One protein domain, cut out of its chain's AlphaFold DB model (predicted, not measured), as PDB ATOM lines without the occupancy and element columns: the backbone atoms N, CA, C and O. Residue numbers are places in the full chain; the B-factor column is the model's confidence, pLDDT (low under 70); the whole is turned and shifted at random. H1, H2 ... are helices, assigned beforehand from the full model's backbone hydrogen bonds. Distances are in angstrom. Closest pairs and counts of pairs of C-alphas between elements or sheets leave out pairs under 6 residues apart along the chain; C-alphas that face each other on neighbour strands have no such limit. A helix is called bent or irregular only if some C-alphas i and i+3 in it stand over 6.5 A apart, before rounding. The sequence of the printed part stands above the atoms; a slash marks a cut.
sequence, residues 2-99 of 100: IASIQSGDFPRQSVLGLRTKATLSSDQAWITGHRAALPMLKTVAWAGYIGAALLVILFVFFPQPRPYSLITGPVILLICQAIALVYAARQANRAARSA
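This is residues 2 to 99 of the 100 residues of an uncharacterized protein of Corynebacterium lowii (UniProt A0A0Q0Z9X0). Look for a long helical hairpin with a small head: H2b and H3 run side by side in opposite directions and make the long axis, and at one end the bent-off arm H2a, the short H1 and the unnamed stretch of residues 8 to 26 gather into the head. At the other end residues 60 to 68, of which 60 and 61 belong to H2b, stick out as the turn of the hairpin. You will find 98 printed residues with three named helices, H1, H2 and H3 in chain order, and no named strand; the class is all helix. The whole is loose, with a radius of gyration of the C-alphas of 17.3 A, and its outline is a rod spanning 53 by 23 by 21 A.

Find C-alpha 2 at (40.084, 27.303, -9.839); from there H1 runs through residues 2 to 7. Go on past residues 8 to 26, which hold no named element, to H2, residues 27 to 61. By its hydrogen bonds H2 was assigned as one helix, but it is bent: C-alphas 36 and 39 are 7.1 A apart. Its arm H2a, residues 27 to 36, is 14.2 A long from first to last C-alpha, and its arm H2b, residues 39 to 61, is 32.7 A long and ends at C-alpha 61 at (11.048, 6.290, -11.409). H3, residues 69 to 97, is 42.3 A long and ends at C-alpha 97 at (51.278, 27.683, -28.046). H3 is neither bent nor irregular, but only just: C-alphas 70 and 73 are 6.4 A apart.

Start at H1, which touches H2a; their closest C-alphas, those of Ile 5 and Arg 35, are 6.1 A apart. They run opposite ways at a steep tilt of 55 degrees. H1 is apart from H2b and from H3. At the bend, the lines of H2a and H2b stand at a steep tilt of 42 degrees. H2b and H3 touch and form a helical hairpin, opposite ways at a shallow tilt of 5 degrees; look at Met 40 and Ala 88, whose C-alphas are the closest at 5.7 A. H3 touches H2a with residues 91 to 97 alone, opposite ways at a steep tilt of 45 degrees, and their closest C-alphas, those of Gly 33 and Ala 92, are 3.9 A apart. The helix packing is mostly crossed, but only just, with 1 of 3 touching pairs at a shallow tilt. In H1, H2a and H2b every O i to N i+4 pair is within hydrogen-bond range, and in H3 23 of 25 are.

The two C-alphas farthest apart, those of Ser 26 and Gln 64, are 53.6 A apart. The printed part has no cut. The link from H1 to H2, 19 residues, is long, and the link from H2 to H3, 7 residues, is short. Residues 60 to 68 stand free; without them the body spans 47 by 23 by 21 A. In the B-factor column the mean pLDDT of the printed part is 85.2, and it is under 70 at residues 8, 10, 14 to 15 and 65 to 69.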
ATOM      1  N   ILE A   2      40.641  26.371  -8.826       75.38
ATOM      2  CA  ILE A   2      40.084  27.303  -9.839       75.38
ATOM      3  C   ILE A   2      40.509  28.754  -9.564       75.38
ATOM      4  O   ILE A   2      40.948  29.438 -10.482       75.38
ATOM      5  N   ALA A   3      40.453  29.186  -8.300       74.62
ATOM      6  CA  ALA A   3      40.881  30.524  -7.889       74.62
ATOM      7  C   ALA A   3      42.365  30.796  -8.205       74.62
ATOM      8  O   ALA A   3      42.681  31.842  -8.754       74.62
ATOM      9  N   SER A   4      43.257  29.826  -7.967       73.25
ATOM     10  CA  SER A   4      44.692  29.954  -8.273       73.25
ATOM     11  C   SER A   4      44.982  30.000  -9.779       73.25
ATOM     12  O   SER A   4      45.872  30.716 -10.218       73.25
ATOM     13  N   ILE A   5      44.208  29.283 -10.606       74.38
ATOM     14  CA  ILE A   5      44.324  29.383 -12.075       74.38
ATOM     15  C   ILE A   5      43.879  30.771 -12.563       74.38
ATOM     16  O   ILE A   5      44.422  31.292 -13.535       74.38
ATOM     17  N   GLN A   6      42.887  31.376 -11.902       75.62
ATOM     18  CA  GLN A   6      42.399  32.711 -12.247       75.62
ATOM     19  C   GLN A   6      43.338  33.829 -11.777       75.62
ATOM     20  O   GLN A   6      43.493  34.801 -12.517       75.62
ATOM     21  N   SER A   7      43.964  33.688 -10.601       73.69
ATOM     22  CA  SER A   7      44.932  34.662 -10.073       73.69
ATOM     23  C   SER A   7      46.301  34.586 -10.753       73.69
ATOM     24  O   SER A   7      47.059  35.544 -10.684       73.69
ATOM     25  N   GLY A   8      46.607  33.480 -11.441       68.06
ATOM     26  CA  GLY A   8      47.927  33.237 -12.028       68.06
ATOM     27  C   GLY A   8      48.905  32.565 -11.063       68.06
ATOM     28  O   GLY A   8      49.944  32.087 -11.505       68.06
ATOM     29  N   ASP A   9      48.537  32.391  -9.791       72.62
ATOM     30  CA  ASP A   9      49.322  31.655  -8.787       72.62
ATOM     31  C   ASP A   9      49.137  30.139  -8.909       72.62
ATOM     32  O   ASP A   9      48.993  29.419  -7.918       72.62
ATOM     33  N   PHE A  10      49.061  29.627 -10.136       67.69
ATOM     34  CA  PHE A  10      48.966  28.198 -10.382       67.69
ATOM     35  C   PHE A  10      50.342  27.669 -10.782       67.69
ATOM     36  O   PHE A  10      50.646  27.631 -11.978       67.69
ATOM     37  N   PRO A  11      51.183  27.274  -9.802       73.19
ATOM     38  CA  PRO A  11      52.508  26.766 -10.097       73.19
ATOM     39  C   PRO A  11      52.390  25.536 -10.984       73.19
ATOM     40  O   PRO A  11      51.434  24.753 -10.890       73.19
ATOM     41  N   ARG A  12      53.377  25.352 -11.856       71.25
ATOM     42  CA  ARG A  12      53.462  24.137 -12.648       71.25
ATOM     43  C   ARG A  12      53.616  22.939 -11.714       71.25
ATOM     44  O   ARG A  12      54.579  22.841 -10.962       71.25
ATOM     45  N   GLN A  13      52.668  22.008 -11.787       74.50
ATOM     46  CA  GLN A  13      52.674  20.792 -10.979       74.50
ATOM     47  C   GLN A  13      53.013  19.573 -11.840       74.50
ATOM     48  O   GLN A  13      52.566  19.440 -12.980       74.50
ATOM     49  N   SER A  14      53.809  18.658 -11.287       64.62
ATOM     50  CA  SER A  14      54.262  17.443 -11.977       64.62
ATOM     51  C   SER A  14      53.244  16.298 -11.947       64.62
ATOM     52  O   SER A  14      53.429  15.319 -12.668       64.62
ATOM     53  N   VAL A  15      52.177  16.410 -11.145       68.12
ATOM     54  CA  VAL A  15      51.232  15.310 -10.872       68.12
ATOM     55  C   VAL A  15      49.820  15.586 -11.404       68.12
ATOM     56  O   VAL A  15      49.170  14.666 -11.888       68.12
ATOM     57  N   LEU A  16      49.348  16.836 -11.385       72.06
ATOM     58  CA  LEU A  16      47.963  17.203 -11.715       72.06
ATOM     59  C   LEU A  16      47.909  18.306 -12.787       72.06
ATOM     60  O   LEU A  16      48.638  19.291 -12.693       72.06
ATOM     61  N   GLY A  17      47.030  18.153 -13.788       79.75
ATOM     62  CA  GLY A  17      46.751  19.173 -14.814       79.75
ATOM     63  C   GLY A  17      46.673  18.647 -16.256       79.75
ATOM     64  O   GLY A  17      46.939  17.475 -16.530       79.75
ATOM     65  N   LEU A  18      46.319  19.532 -17.196       84.44
ATOM     66  CA  LEU A  18      46.305  19.243 -18.635       84.44
ATOM     67  C   LEU A  18      47.731  19.318 -19.187       84.44
ATOM     68  O   LEU A  18      48.213  20.388 -19.550       84.44
ATOM     69  N   ARG A  19      48.411  18.169 -19.243       86.19
ATOM     70  CA  ARG A  19      49.822  18.066 -19.637       86.19
ATOM     71  C   ARG A  19      49.967  17.815 -21.131       86.19
ATOM     72  O   ARG A  19      49.934  16.683 -21.604       86.19
ATOM     73  N   THR A  20      50.172  18.886 -21.876       85.69
ATOM     74  CA  THR A  20      50.562  18.851 -23.288       85.69
ATOM     75  C   THR A  20      51.968  19.417 -23.461       85.69
ATOM     76  O   THR A  20      52.457  20.162 -22.606       85.69
ATOM     77  N   LYS A  21      52.621  19.103 -24.591       85.31
ATOM     78  CA  LYS A  21      53.947  19.659 -24.927       85.31
ATOM     79  C   LYS A  21      53.987  21.188 -24.795       85.31
ATOM     80  O   LYS A  21      54.974  21.714 -24.306       85.31
ATOM     81  N   ALA A  22      52.915  21.881 -25.188       86.75
ATOM     82  CA  ALA A  22      52.848  23.339 -25.115       86.75
ATOM     83  C   ALA A  22      52.610  23.852 -23.689       86.75
ATOM     84  O   ALA A  22      53.292  24.761 -23.246       86.75
ATOM     85  N   THR A  23      51.699  23.252 -22.917       85.44
ATOM     86  CA  THR A  23      51.489  23.675 -21.514       85.44
ATOM     87  C   THR A  23      52.719  23.432 -20.635       85.44
ATOM     88  O   THR A  23      52.862  24.063 -19.593       85.44
ATOM     89  N   LEU A  24      53.603  22.519 -21.057       87.00
ATOM     90  CA  LEU A  24      54.860  22.188 -20.395       87.00
ATOM     91  C   LEU A  24      56.073  22.973 -20.943       87.00
ATOM     92  O   LEU A  24      57.192  22.700 -20.518       87.00
ATOM     93  N   SER A  25      55.899  23.990 -21.795       86.62
ATOM     94  CA  SER A  25      57.030  24.794 -22.294       86.62
ATOM     95  C   SER A  25      57.473  25.903 -21.328       86.62
ATOM     96  O   SER A  25      58.653  25.998 -21.021       86.62
ATOM     97  N   SER A  26      56.534  26.662 -20.757       85.88
ATOM     98  CA  SER A  26      56.799  27.726 -19.768       85.88
ATOM     99  C   SER A  26      55.684  27.848 -18.716       85.88
ATOM    100  O   SER A  26      54.587  27.302 -18.892       85.88
ATOM    101  N   ASP A  27      55.938  28.554 -17.613       85.81
ATOM    102  CA  ASP A  27      54.913  28.816 -16.587       85.81
ATOM    103  C   ASP A  27      53.778  29.695 -17.129       85.81
ATOM    104  O   ASP A  27      52.601  29.459 -16.854       85.81
ATOM    105  N   GLN A  28      54.106  30.642 -18.008       85.12
ATOM    106  CA  GLN A  28      53.113  31.461 -18.697       85.12
ATOM    107  C   GLN A  28      52.224  30.620 -19.628       85.12
ATOM    108  O   GLN A  28      50.998  30.782 -19.627       85.12
ATOM    109  N   ALA A  29      52.804  29.674 -20.375       87.00
ATOM    110  CA  ALA A  29      52.054  28.738 -21.211       87.00
ATOM    111  C   ALA A  29      51.182  27.784 -20.372       87.00
ATOM    112  O   ALA A  29      50.061  27.451 -20.769       87.00
ATOM    113  N   TRP A  30      51.659  27.390 -19.186       87.69
ATOM    114  CA  TRP A  30      50.907  26.586 -18.222       87.69
ATOM    115  C   TRP A  30      49.650  27.311 -17.731       87.69
ATOM    116  O   TRP A  30      48.548  26.767 -17.856       87.69
ATOM    117  N   ILE A  31      49.791  28.549 -17.244       88.94
ATOM    118  CA  ILE A  31      48.669  29.367 -16.755       88.94
ATOM    119  C   ILE A  31      47.687  29.656 -17.894       88.94
ATOM    120  O   ILE A  31      46.482  29.442 -17.744       88.94
ATOM    121  N   THR A  32      48.192  30.086 -19.054       88.69
ATOM    122  CA  THR A  32      47.357  30.465 -20.206       88.69
ATOM    123  C   THR A  32      46.549  29.278 -20.726       88.69
ATOM    124  O   THR A  32      45.339  29.394 -20.939       88.69
ATOM    125  N   GLY A  33      47.181  28.108 -20.862       88.38
ATOM    126  CA  GLY A  33      46.502  26.883 -21.276       88.38
ATOM    127  C   GLY A  33      45.414  26.445 -20.292       88.38
ATOM    128  O   GLY A  33      44.294  26.138 -20.708       88.38
ATOM    129  N   HIS A  34      45.697  26.468 -18.986       90.06
ATOM    130  CA  HIS A  34      44.714  26.086 -17.966       90.06
ATOM    131  C   HIS A  34      43.562  27.086 -17.867       90.06
ATOM    132  O   HIS A  34      42.405  26.676 -17.768       90.06
ATOM    133  N   ARG A  35      43.844  28.389 -17.967       88.69
ATOM    134  CA  ARG A  35      42.816  29.434 -17.974       88.69
ATOM    135  C   ARG A  35      41.883  29.301 -19.176       88.69
ATOM    136  O   ARG A  35      40.673  29.431 -19.012       88.69
ATOM    137  N   ALA A  36      42.424  28.985 -20.353       90.44
ATOM    138  CA  ALA A  36      41.630  28.767 -21.560       90.44
ATOM    139  C   ALA A  36      40.747  27.510 -21.481       90.44
ATOM    140  O   ALA A  36      39.645  27.506 -22.022       90.44
ATOM    141  N   ALA A  37      41.199  26.457 -20.795       90.88
ATOM    142  CA  ALA A  37      40.434  25.218 -20.646       90.88
ATOM    143  C   ALA A  37      39.400  25.243 -19.507       90.88
ATOM    144  O   ALA A  37      38.483  24.421 -19.507       90.88
ATOM    145  N   LEU A  38      39.511  26.173 -18.549       89.94
ATOM    146  CA  LEU A  38      38.613  26.265 -17.390       89.94
ATOM    147  C   LEU A  38      37.112  26.265 -17.736       89.94
ATOM    148  O   LEU A  38      36.380  25.527 -17.074       89.94
ATOM    149  N   PRO A  39      36.614  27.050 -18.715       90.06
ATOM    150  CA  PRO A  39      35.188  27.060 -19.041       90.06
ATOM    151  C   PRO A  39      34.710  25.682 -19.500       90.06
ATOM    152  O   PRO A  39      33.703  25.184 -19.007       90.06
ATOM    153  N   MET A  40      35.484  25.031 -20.371       89.56
ATOM    154  CA  MET A  40      35.172  23.700 -20.883       89.56
ATOM    155  C   MET A  40      35.179  22.661 -19.757       89.56
ATOM    156  O   MET A  40      34.239  21.884 -19.635       89.56
ATOM    157  N   LEU A  41      36.192  22.684 -18.883       90.62
ATOM    158  CA  LEU A  41      36.283  21.772 -17.737       90.62
ATOM    159  C   LEU A  41      35.103  21.938 -16.766       90.62
ATOM    160  O   LEU A  41      34.571  20.941 -16.281       90.62
ATOM    161  N   LYS A  42      34.652  23.177 -16.523       91.75
ATOM    162  CA  LYS A  42      33.446  23.441 -15.721       91.75
ATOM    163  C   LYS A  42      32.199  22.853 -16.379       91.75
ATOM    164  O   LYS A  42      31.420  22.195 -15.697       91.75
ATOM    165  N   THR A  43      32.027  23.054 -17.686       90.31
ATOM    166  CA  THR A  43      30.895  22.491 -18.434       90.31
ATOM    167  C   THR A  43      30.895  20.966 -18.383       90.31
ATOM    168  O   THR A  43      29.849  20.374 -18.141       90.31
ATOM    169  N   VAL A  44      32.057  20.323 -18.538       91.56
ATOM    170  CA  VAL A  44      32.188  18.860 -18.441       91.56
ATOM    171  C   VAL A  44      31.804  18.352 -17.053       91.56
ATOM    172  O   VAL A  44      31.051  17.386 -16.952       91.56
ATOM    173  N   ALA A  45      32.272  19.015 -15.992       92.25
ATOM    174  CA  ALA A  45      31.928  18.641 -14.622       92.25
ATOM    175  C   ALA A  45      30.413  18.744 -14.376       92.25
ATOM    176  O   ALA A  45      29.795  17.787 -13.913       92.25
ATOM    177  N   TRP A  46      29.797  19.868 -14.757       94.50
ATOM    178  CA  TRP A  46      28.352  20.064 -14.620       94.50
ATOM    179  C   TRP A  46      27.537  19.078 -15.454       94.50
ATOM    180  O   TRP A  46      26.590  18.491 -14.935       94.50
ATOM    181  N   ALA A  47      27.923  18.839 -16.709       90.88
ATOM    182  CA  ALA A  47      27.278  17.843 -17.559       90.88
ATOM    183  C   ALA A  47      27.351  16.441 -16.938       90.88
ATOM    184  O   ALA A  47      26.392  15.677 -17.025       90.88
ATOM    185  N   GLY A  48      28.458  16.117 -16.265       92.25
ATOM    186  CA  GLY A  48      28.596  14.873 -15.520       92.25
ATOM    187  C   GLY A  48      27.659  14.764 -14.328       92.25
ATOM    188  O   GLY A  48      26.957  13.760 -14.218       92.25
ATOM    189  N   TYR A  49      27.593  15.791 -13.480       94.69
ATOM    190  CA  TYR A  49      26.669  15.804 -12.343       94.69
ATOM    191  C   TYR A  49      25.206  15.715 -12.789       94.69
ATOM    192  O   TYR A  49      24.456  14.893 -12.266       94.69
ATOM    193  N   ILE A  50      24.814  16.512 -13.786       95.31
ATOM    194  CA  ILE A  50      23.446  16.530 -14.318       95.31
ATOM    195  C   ILE A  50      23.108  15.185 -14.967       95.31
ATOM    196  O   ILE A  50      22.053  14.619 -14.691       95.31
ATOM    197  N   GLY A  51      24.010  14.647 -15.792       92.75
ATOM    198  CA  GLY A  51      23.818  13.355 -16.447       92.75
ATOM    199  C   GLY A  51      23.686  12.212 -15.442       92.75
ATOM    200  O   GLY A  51      22.773  11.399 -15.560       92.75
ATOM    201  N   ALA A  52      24.539  12.177 -14.415       92.19
ATOM    202  CA  ALA A  52      24.459  11.176 -13.355       92.19
ATOM    203  C   ALA A  52      23.148  11.287 -12.562       92.19
ATOM    204  O   ALA A  52      22.479  10.277 -12.350       92.19
ATOM    205  N   ALA A  53      22.740  12.503 -12.179       94.69
ATOM    206  CA  ALA A  53      21.478  12.730 -11.478       94.69
ATOM    207  C   ALA A  53      20.272  12.278 -12.317       94.69
ATOM    208  O   ALA A  53      19.389  11.589 -11.806       94.69
ATOM    209  N   LEU A  54      20.260  12.597 -13.615       92.06
ATOM    210  CA  LEU A  54      19.203  12.171 -14.529       92.06
ATOM    211  C   LEU A  54      19.136  10.644 -14.647       92.06
ATOM    212  O   LEU A  54      18.046  10.085 -14.606       92.06
ATOM    213  N   LEU A  55      20.283   9.964 -14.746       90.00
ATOM    214  CA  LEU A  55      20.329   8.500 -14.788       90.00
ATOM    215  C   LEU A  55      19.759   7.873 -13.510       90.00
ATOM    216  O   LEU A  55      18.997   6.912 -13.599       90.00
ATOM    217  N   VAL A  56      20.071   8.433 -12.337       90.69
ATOM    218  CA  VAL A  56      19.506   7.977 -11.057       90.69
ATOM    219  C   VAL A  56      17.991   8.179 -11.024       90.69
ATOM    220  O   VAL A  56      17.264   7.248 -10.687       90.69
ATOM    221  N   ILE A  57      17.498   9.357 -11.423       91.25
ATOM    222  CA  ILE A  57      16.056   9.646 -11.499       91.25
ATOM    223  C   ILE A  57      15.367   8.645 -12.434       91.25
ATOM    224  O   ILE A  57      14.388   8.011 -12.050       91.25
ATOM    225  N   LEU A  58      15.900   8.445 -13.640       87.50
ATOM    226  CA  LEU A  58      15.327   7.503 -14.600       87.50
ATOM    227  C   LEU A  58      15.271   6.081 -14.034       87.50
ATOM    228  O   LEU A  58      14.265   5.400 -14.202       87.50
ATOM    229  N   PHE A  59      16.313   5.652 -13.325       85.12
ATOM    230  CA  PHE A  59      16.355   4.325 -12.722       85.12
ATOM    231  C   PHE A  59      15.327   4.144 -11.595       85.12
ATOM    232  O   PHE A  59      14.677   3.103 -11.521       85.12
ATOM    233  N   VAL A  60      15.156   5.156 -10.741       88.81
ATOM    234  CA  VAL A  60      14.226   5.107  -9.601       88.81
ATOM    235  C   VAL A  60      12.766   5.157 -10.057       88.81
ATOM    236  O   VAL A  60      11.941   4.394  -9.559       88.81
ATOM    237  N   PHE A  61      12.436   6.044 -10.999       87.88
ATOM    238  CA  PHE A  61      11.048   6.290 -11.409       87.88
ATOM    239  C   PHE A  61      10.577   5.404 -12.570       87.88
ATOM    240  O   PHE A  61       9.374   5.211 -12.736       87.88
ATOM    241  N   PHE A  62      11.499   4.826 -13.344       83.50
ATOM    242  CA  PHE A  62      11.186   3.909 -14.443       83.50
ATOM    243  C   PHE A  62      11.936   2.580 -14.267       83.50
ATOM    244  O   PHE A  62      12.832   2.263 -15.056       83.50
ATOM    245  N   PRO A  63      11.562   1.762 -13.262       71.19
ATOM    246  CA  PRO A  63      12.253   0.524 -12.900       71.19
ATOM    247  C   PRO A  63      11.989  -0.636 -13.880       71.19
ATOM    248  O   PRO A  63      11.909  -1.794 -13.485       71.19
ATOM    249  N   GLN A  64      11.924  -0.354 -15.183       70.25
ATOM    250  CA  GLN A  64      11.900  -1.347 -16.262       70.25
ATOM    251  C   GLN A  64      13.264  -1.426 -16.983       70.25
ATOM    252  O   GLN A  64      13.323  -1.270 -18.209       70.25
ATOM    253  N   PRO A  65      14.404  -1.607 -16.280       59.78
ATOM    254  CA  PRO A  65      15.688  -1.672 -16.942       59.78
ATOM    255  C   PRO A  65      15.805  -3.007 -17.677       59.78
ATOM    256  O   PRO A  65      15.857  -4.079 -17.076       59.78
ATOM    257  N   ARG A  66      15.936  -2.953 -19.003       67.56
ATOM    258  CA  ARG A  66      16.649  -4.031 -19.696       67.56
ATOM    259  C   ARG A  66      18.088  -4.007 -19.160       67.56
ATOM    260  O   ARG A  66      18.622  -2.913 -19.002       67.56
ATOM    261  N   PRO A  67      18.761  -5.143 -18.925       63.47
ATOM    262  CA  PRO A  67      20.118  -5.150 -18.357       63.47
ATOM    263  C   PRO A  67      21.100  -4.252 -19.137       63.47
ATOM    264  O   PRO A  67      22.003  -3.653 -18.564       63.47
ATOM    265  N   TYR A  68      20.857  -4.064 -20.436       63.53
ATOM    266  CA  TYR A  68      21.605  -3.153 -21.297       63.53
ATOM    267  C   TYR A  68      21.449  -1.660 -20.941       63.53
ATOM    268  O   TYR A  68      22.406  -0.908 -21.103       63.53
ATOM    269  N   SER A  69      20.301  -1.188 -20.438       69.81
ATOM    270  CA  SER A  69      20.093   0.246 -20.150       69.81
ATOM    271  C   SER A  69      20.889   0.739 -18.938       69.81
ATOM    272  O   SER A  69      21.292   1.901 -18.914       69.81
ATOM    273  N   LEU A  70      21.185  -0.155 -17.989       74.69
ATOM    274  CA  LEU A  70      22.024   0.117 -16.815       74.69
ATOM    275  C   LEU A  70      23.486   0.408 -17.164       74.69
ATOM    276  O   LEU A  70      24.176   1.077 -16.404       74.69
ATOM    277  N   ILE A  71      23.951  -0.088 -18.310       83.50
ATOM    278  CA  ILE A  71      25.339   0.054 -18.758       83.50
ATOM    279  C   ILE A  71      25.428   1.118 -19.852       83.50
ATOM    280  O   ILE A  71      26.278   2.003 -19.788       83.50
ATOM    281  N   THR A  72      24.524   1.083 -20.833       86.56
ATOM    282  CA  THR A  72      24.587   1.957 -22.011       86.56
ATOM    283  C   THR A  72      24.510   3.441 -21.650       86.56
ATOM    284  O   THR A  72      25.298   4.225 -22.169       86.56
ATOM    285  N   GLY A  73      23.615   3.839 -20.737       87.56
ATOM    286  CA  GLY A  73      23.481   5.240 -20.316       87.56
ATOM    287  C   GLY A  73      24.771   5.804 -19.698       87.56
ATOM    288  O   GLY A  73      25.316   6.778 -20.226       87.56
ATOM    289  N   PRO A  74      25.305   5.180 -18.631       90.12
ATOM    290  CA  PRO A  74      26.584   5.577 -18.042       90.12
ATOM    291  C   PRO A  74      27.758   5.541 -19.027       90.12
ATOM    292  O   PRO A  74      28.570   6.464 -19.036       90.12
ATOM    293  N   VAL A  75      27.847   4.516 -19.884       92.62
ATOM    294  CA  VAL A  75      28.935   4.395 -20.870       92.62
ATOM    295  C   VAL A  75      28.889   5.532 -21.890       92.62
ATOM    296  O   VAL A  75      29.923   6.141 -22.159       92.62
ATOM    297  N   ILE A  76      27.711   5.873 -22.418       91.44
ATOM    298  CA  ILE A  76      27.555   7.012 -23.336       91.44
ATOM    299  C   ILE A  76      27.970   8.312 -22.643       91.44
ATOM    300  O   ILE A  76      28.739   9.087 -23.213       91.44
ATOM    301  N   LEU A  77      27.522   8.534 -21.403       92.31
ATOM    302  CA  LEU A  77      27.888   9.724 -20.634       92.31
ATOM    303  C   LEU A  77      29.410   9.829 -20.439       92.31
ATOM    304  O   LEU A  77      29.980  10.904 -20.634       92.31
ATOM    305  N   LEU A  78      30.075   8.716 -20.113       93.31
ATOM    306  CA  LEU A  78      31.532   8.654 -19.975       93.31
ATOM    307  C   LEU A  78      32.252   8.939 -21.296       93.31
ATOM    308  O   LEU A  78      33.221   9.696 -21.305       93.31
ATOM    309  N   ILE A  79      31.774   8.392 -22.417       95.06
ATOM    310  CA  ILE A  79      32.340   8.665 -23.747       95.06
ATOM    311  C   ILE A  79      32.208  10.156 -24.084       95.06
ATOM    312  O   ILE A  79      33.187  10.786 -24.490       95.06
ATOM    313  N   CYS A  80      31.031  10.748 -23.863       92.44
ATOM    314  CA  CYS A  80      30.799  12.178 -24.069       92.44
ATOM    315  C   CYS A  80      31.744  13.040 -23.217       92.44
ATOM    316  O   CYS A  80      32.343  13.988 -23.732       92.44
ATOM    317  N   GLN A  81      31.928  12.698 -21.937       93.25
ATOM    318  CA  GLN A  81      32.879  13.388 -21.063       93.25
ATOM    319  C   GLN A  81      34.320  13.236 -21.549       93.25
ATOM    320  O   GLN A  81      35.042  14.230 -21.619       93.25
ATOM    321  N   ALA A  82      34.739  12.027 -21.926       93.88
ATOM    322  CA  ALA A  82      36.085  11.772 -22.426       93.88
ATOM    323  C   ALA A  82      36.378  12.609 -23.679       93.88
ATOM    324  O   ALA A  82      37.414  13.275 -23.753       93.88
ATOM    325  N   ILE A  83      35.439  12.658 -24.630       93.56
ATOM    326  CA  ILE A  83      35.547  13.496 -25.830       93.56
ATOM    327  C   ILE A  83      35.687  14.971 -25.437       93.56
ATOM    328  O   ILE A  83      36.599  15.656 -25.907       93.56
ATOM    329  N   ALA A  84      34.831  15.467 -24.545       91.75
ATOM    330  CA  ALA A  84      34.865  16.859 -24.116       91.75
ATOM    331  C   ALA A  84      36.163  17.225 -23.363       91.75
ATOM    332  O   ALA A  84      36.706  18.313 -23.572       91.75
ATOM    333  N   LEU A  85      36.721  16.306 -22.566       92.38
ATOM    334  CA  LEU A  85      38.033  16.464 -21.928       92.38
ATOM    335  C   LEU A  85      39.167  16.524 -22.960       92.38
ATOM    336  O   LEU A  85      40.066  17.356 -22.831       92.38
ATOM    337  N   VAL A  86      39.109  15.712 -24.021       93.31
ATOM    338  CA  VAL A  86      40.069  15.797 -25.134       93.31
ATOM    339  C   VAL A  86      39.970  17.155 -25.836       93.31
ATOM    340  O   VAL A  86      40.999  17.754 -26.162       93.31
ATOM    341  N   TYR A  87      38.762  17.689 -26.038       91.81
ATOM    342  CA  TYR A  87      38.588  19.043 -26.574       91.81
ATOM    343  C   TYR A  87      39.165  20.118 -25.644       91.81
ATOM    344  O   TYR A  87      39.883  20.997 -26.127       91.81
ATOM    345  N   ALA A  88      38.942  20.018 -24.331       91.12
ATOM    346  CA  ALA A  88      39.538  20.926 -23.349       91.12
ATOM    347  C   ALA A  88      41.078  20.875 -23.390       91.12
ATOM    348  O   ALA A  88      41.736  21.915 -23.413       91.12
ATOM    349  N   ALA A  89      41.664  19.678 -23.499       90.25
ATOM    350  CA  ALA A  89      43.109  19.494 -23.645       90.25
ATOM    351  C   ALA A  89      43.651  20.116 -24.945       90.25
ATOM    352  O   ALA A  89      44.707  20.756 -24.951       90.25
ATOM    353  N   ARG A  90      42.917  19.977 -26.056       92.38
ATOM    354  CA  ARG A  90      43.264  20.613 -27.338       92.38
ATOM    355  C   ARG A  90      43.202  22.136 -27.250       92.38
ATOM    356  O   ARG A  90      44.094  22.799 -27.780       92.38
ATOM    357  N   GLN A  91      42.191  22.684 -26.580       92.12
ATOM    358  CA  GLN A  91      42.060  24.123 -26.347       92.12
ATOM    359  C   GLN A  91      43.211  24.653 -25.484       92.12
ATOM    360  O   GLN A  91      43.858  25.620 -25.884       92.12
ATOM    361  N   ALA A  92      43.536  23.969 -24.380       90.50
ATOM    362  CA  ALA A  92      44.688  24.298 -23.539       90.50
ATOM    363  C   ALA A  92      45.990  24.321 -24.347       90.50
ATOM    364  O   ALA A  92      46.766  25.266 -24.257       90.50
ATOM    365  N   ASN A  93      46.213  23.304 -25.185       91.38
ATOM    366  CA  ASN A  93      47.406  23.214 -26.021       91.38
ATOM    367  C   ASN A  93      47.505  24.355 -27.039       91.38
ATOM    368  O   ASN A  93      48.592  24.881 -27.256       91.38
ATOM    369  N   ARG A  94      46.390  24.735 -27.676       91.31
ATOM    370  CA  ARG A  94      46.364  25.854 -28.630       91.31
ATOM    371  C   ARG A  94      46.687  27.177 -27.938       91.31
ATOM    372  O   ARG A  94      47.558  27.892 -28.415       91.31
ATOM    373  N   ALA A  95      46.049  27.450 -26.801       91.06
ATOM    374  CA  ALA A  95      46.280  28.673 -26.033       91.06
ATOM    375  C   ALA A  95      47.698  28.744 -25.436       91.06
ATOM    376  O   ALA A  95      48.307  29.807 -25.391       91.06
ATOM    377  N   ALA A  96      48.257  27.606 -25.020       90.12
ATOM    378  CA  ALA A  96      49.633  27.536 -24.542       90.12
ATOM    379  C   ALA A  96      50.652  27.831 -25.656       90.12
ATOM    380  O   ALA A  96      51.645  28.502 -25.404       90.12
ATOM    381  N   ARG A  97      50.398  27.387 -26.899       89.38
ATOM    382  CA  ARG A  97      51.278  27.683 -28.046       89.38
ATOM    383  C   ARG A  97      51.314  29.160 -28.422       89.38
ATOM    384  O   ARG A  97      52.334  29.600 -28.921       89.38
ATOM    385  N   SER A  98      50.225  29.901 -28.222       88.50
ATOM    386  CA  SER A  98      50.202  31.348 -28.481       88.50
ATOM    387  C   SER A  98      50.895  32.174 -27.395       88.50
ATOM    388  O   SER A  98      51.075  33.371 -27.578       88.50
ATOM    389  N   ALA A  99      51.228  31.558 -26.259       81.94
ATOM    390  CA  ALA A  99      51.887  32.193 -25.117       81.94
ATOM    391  C   ALA A  99      53.348  31.734 -24.946       81.94
ATOM    392  O   ALA A  99      53.933  31.945 -23.883       81.94
TER     393      ALA A  99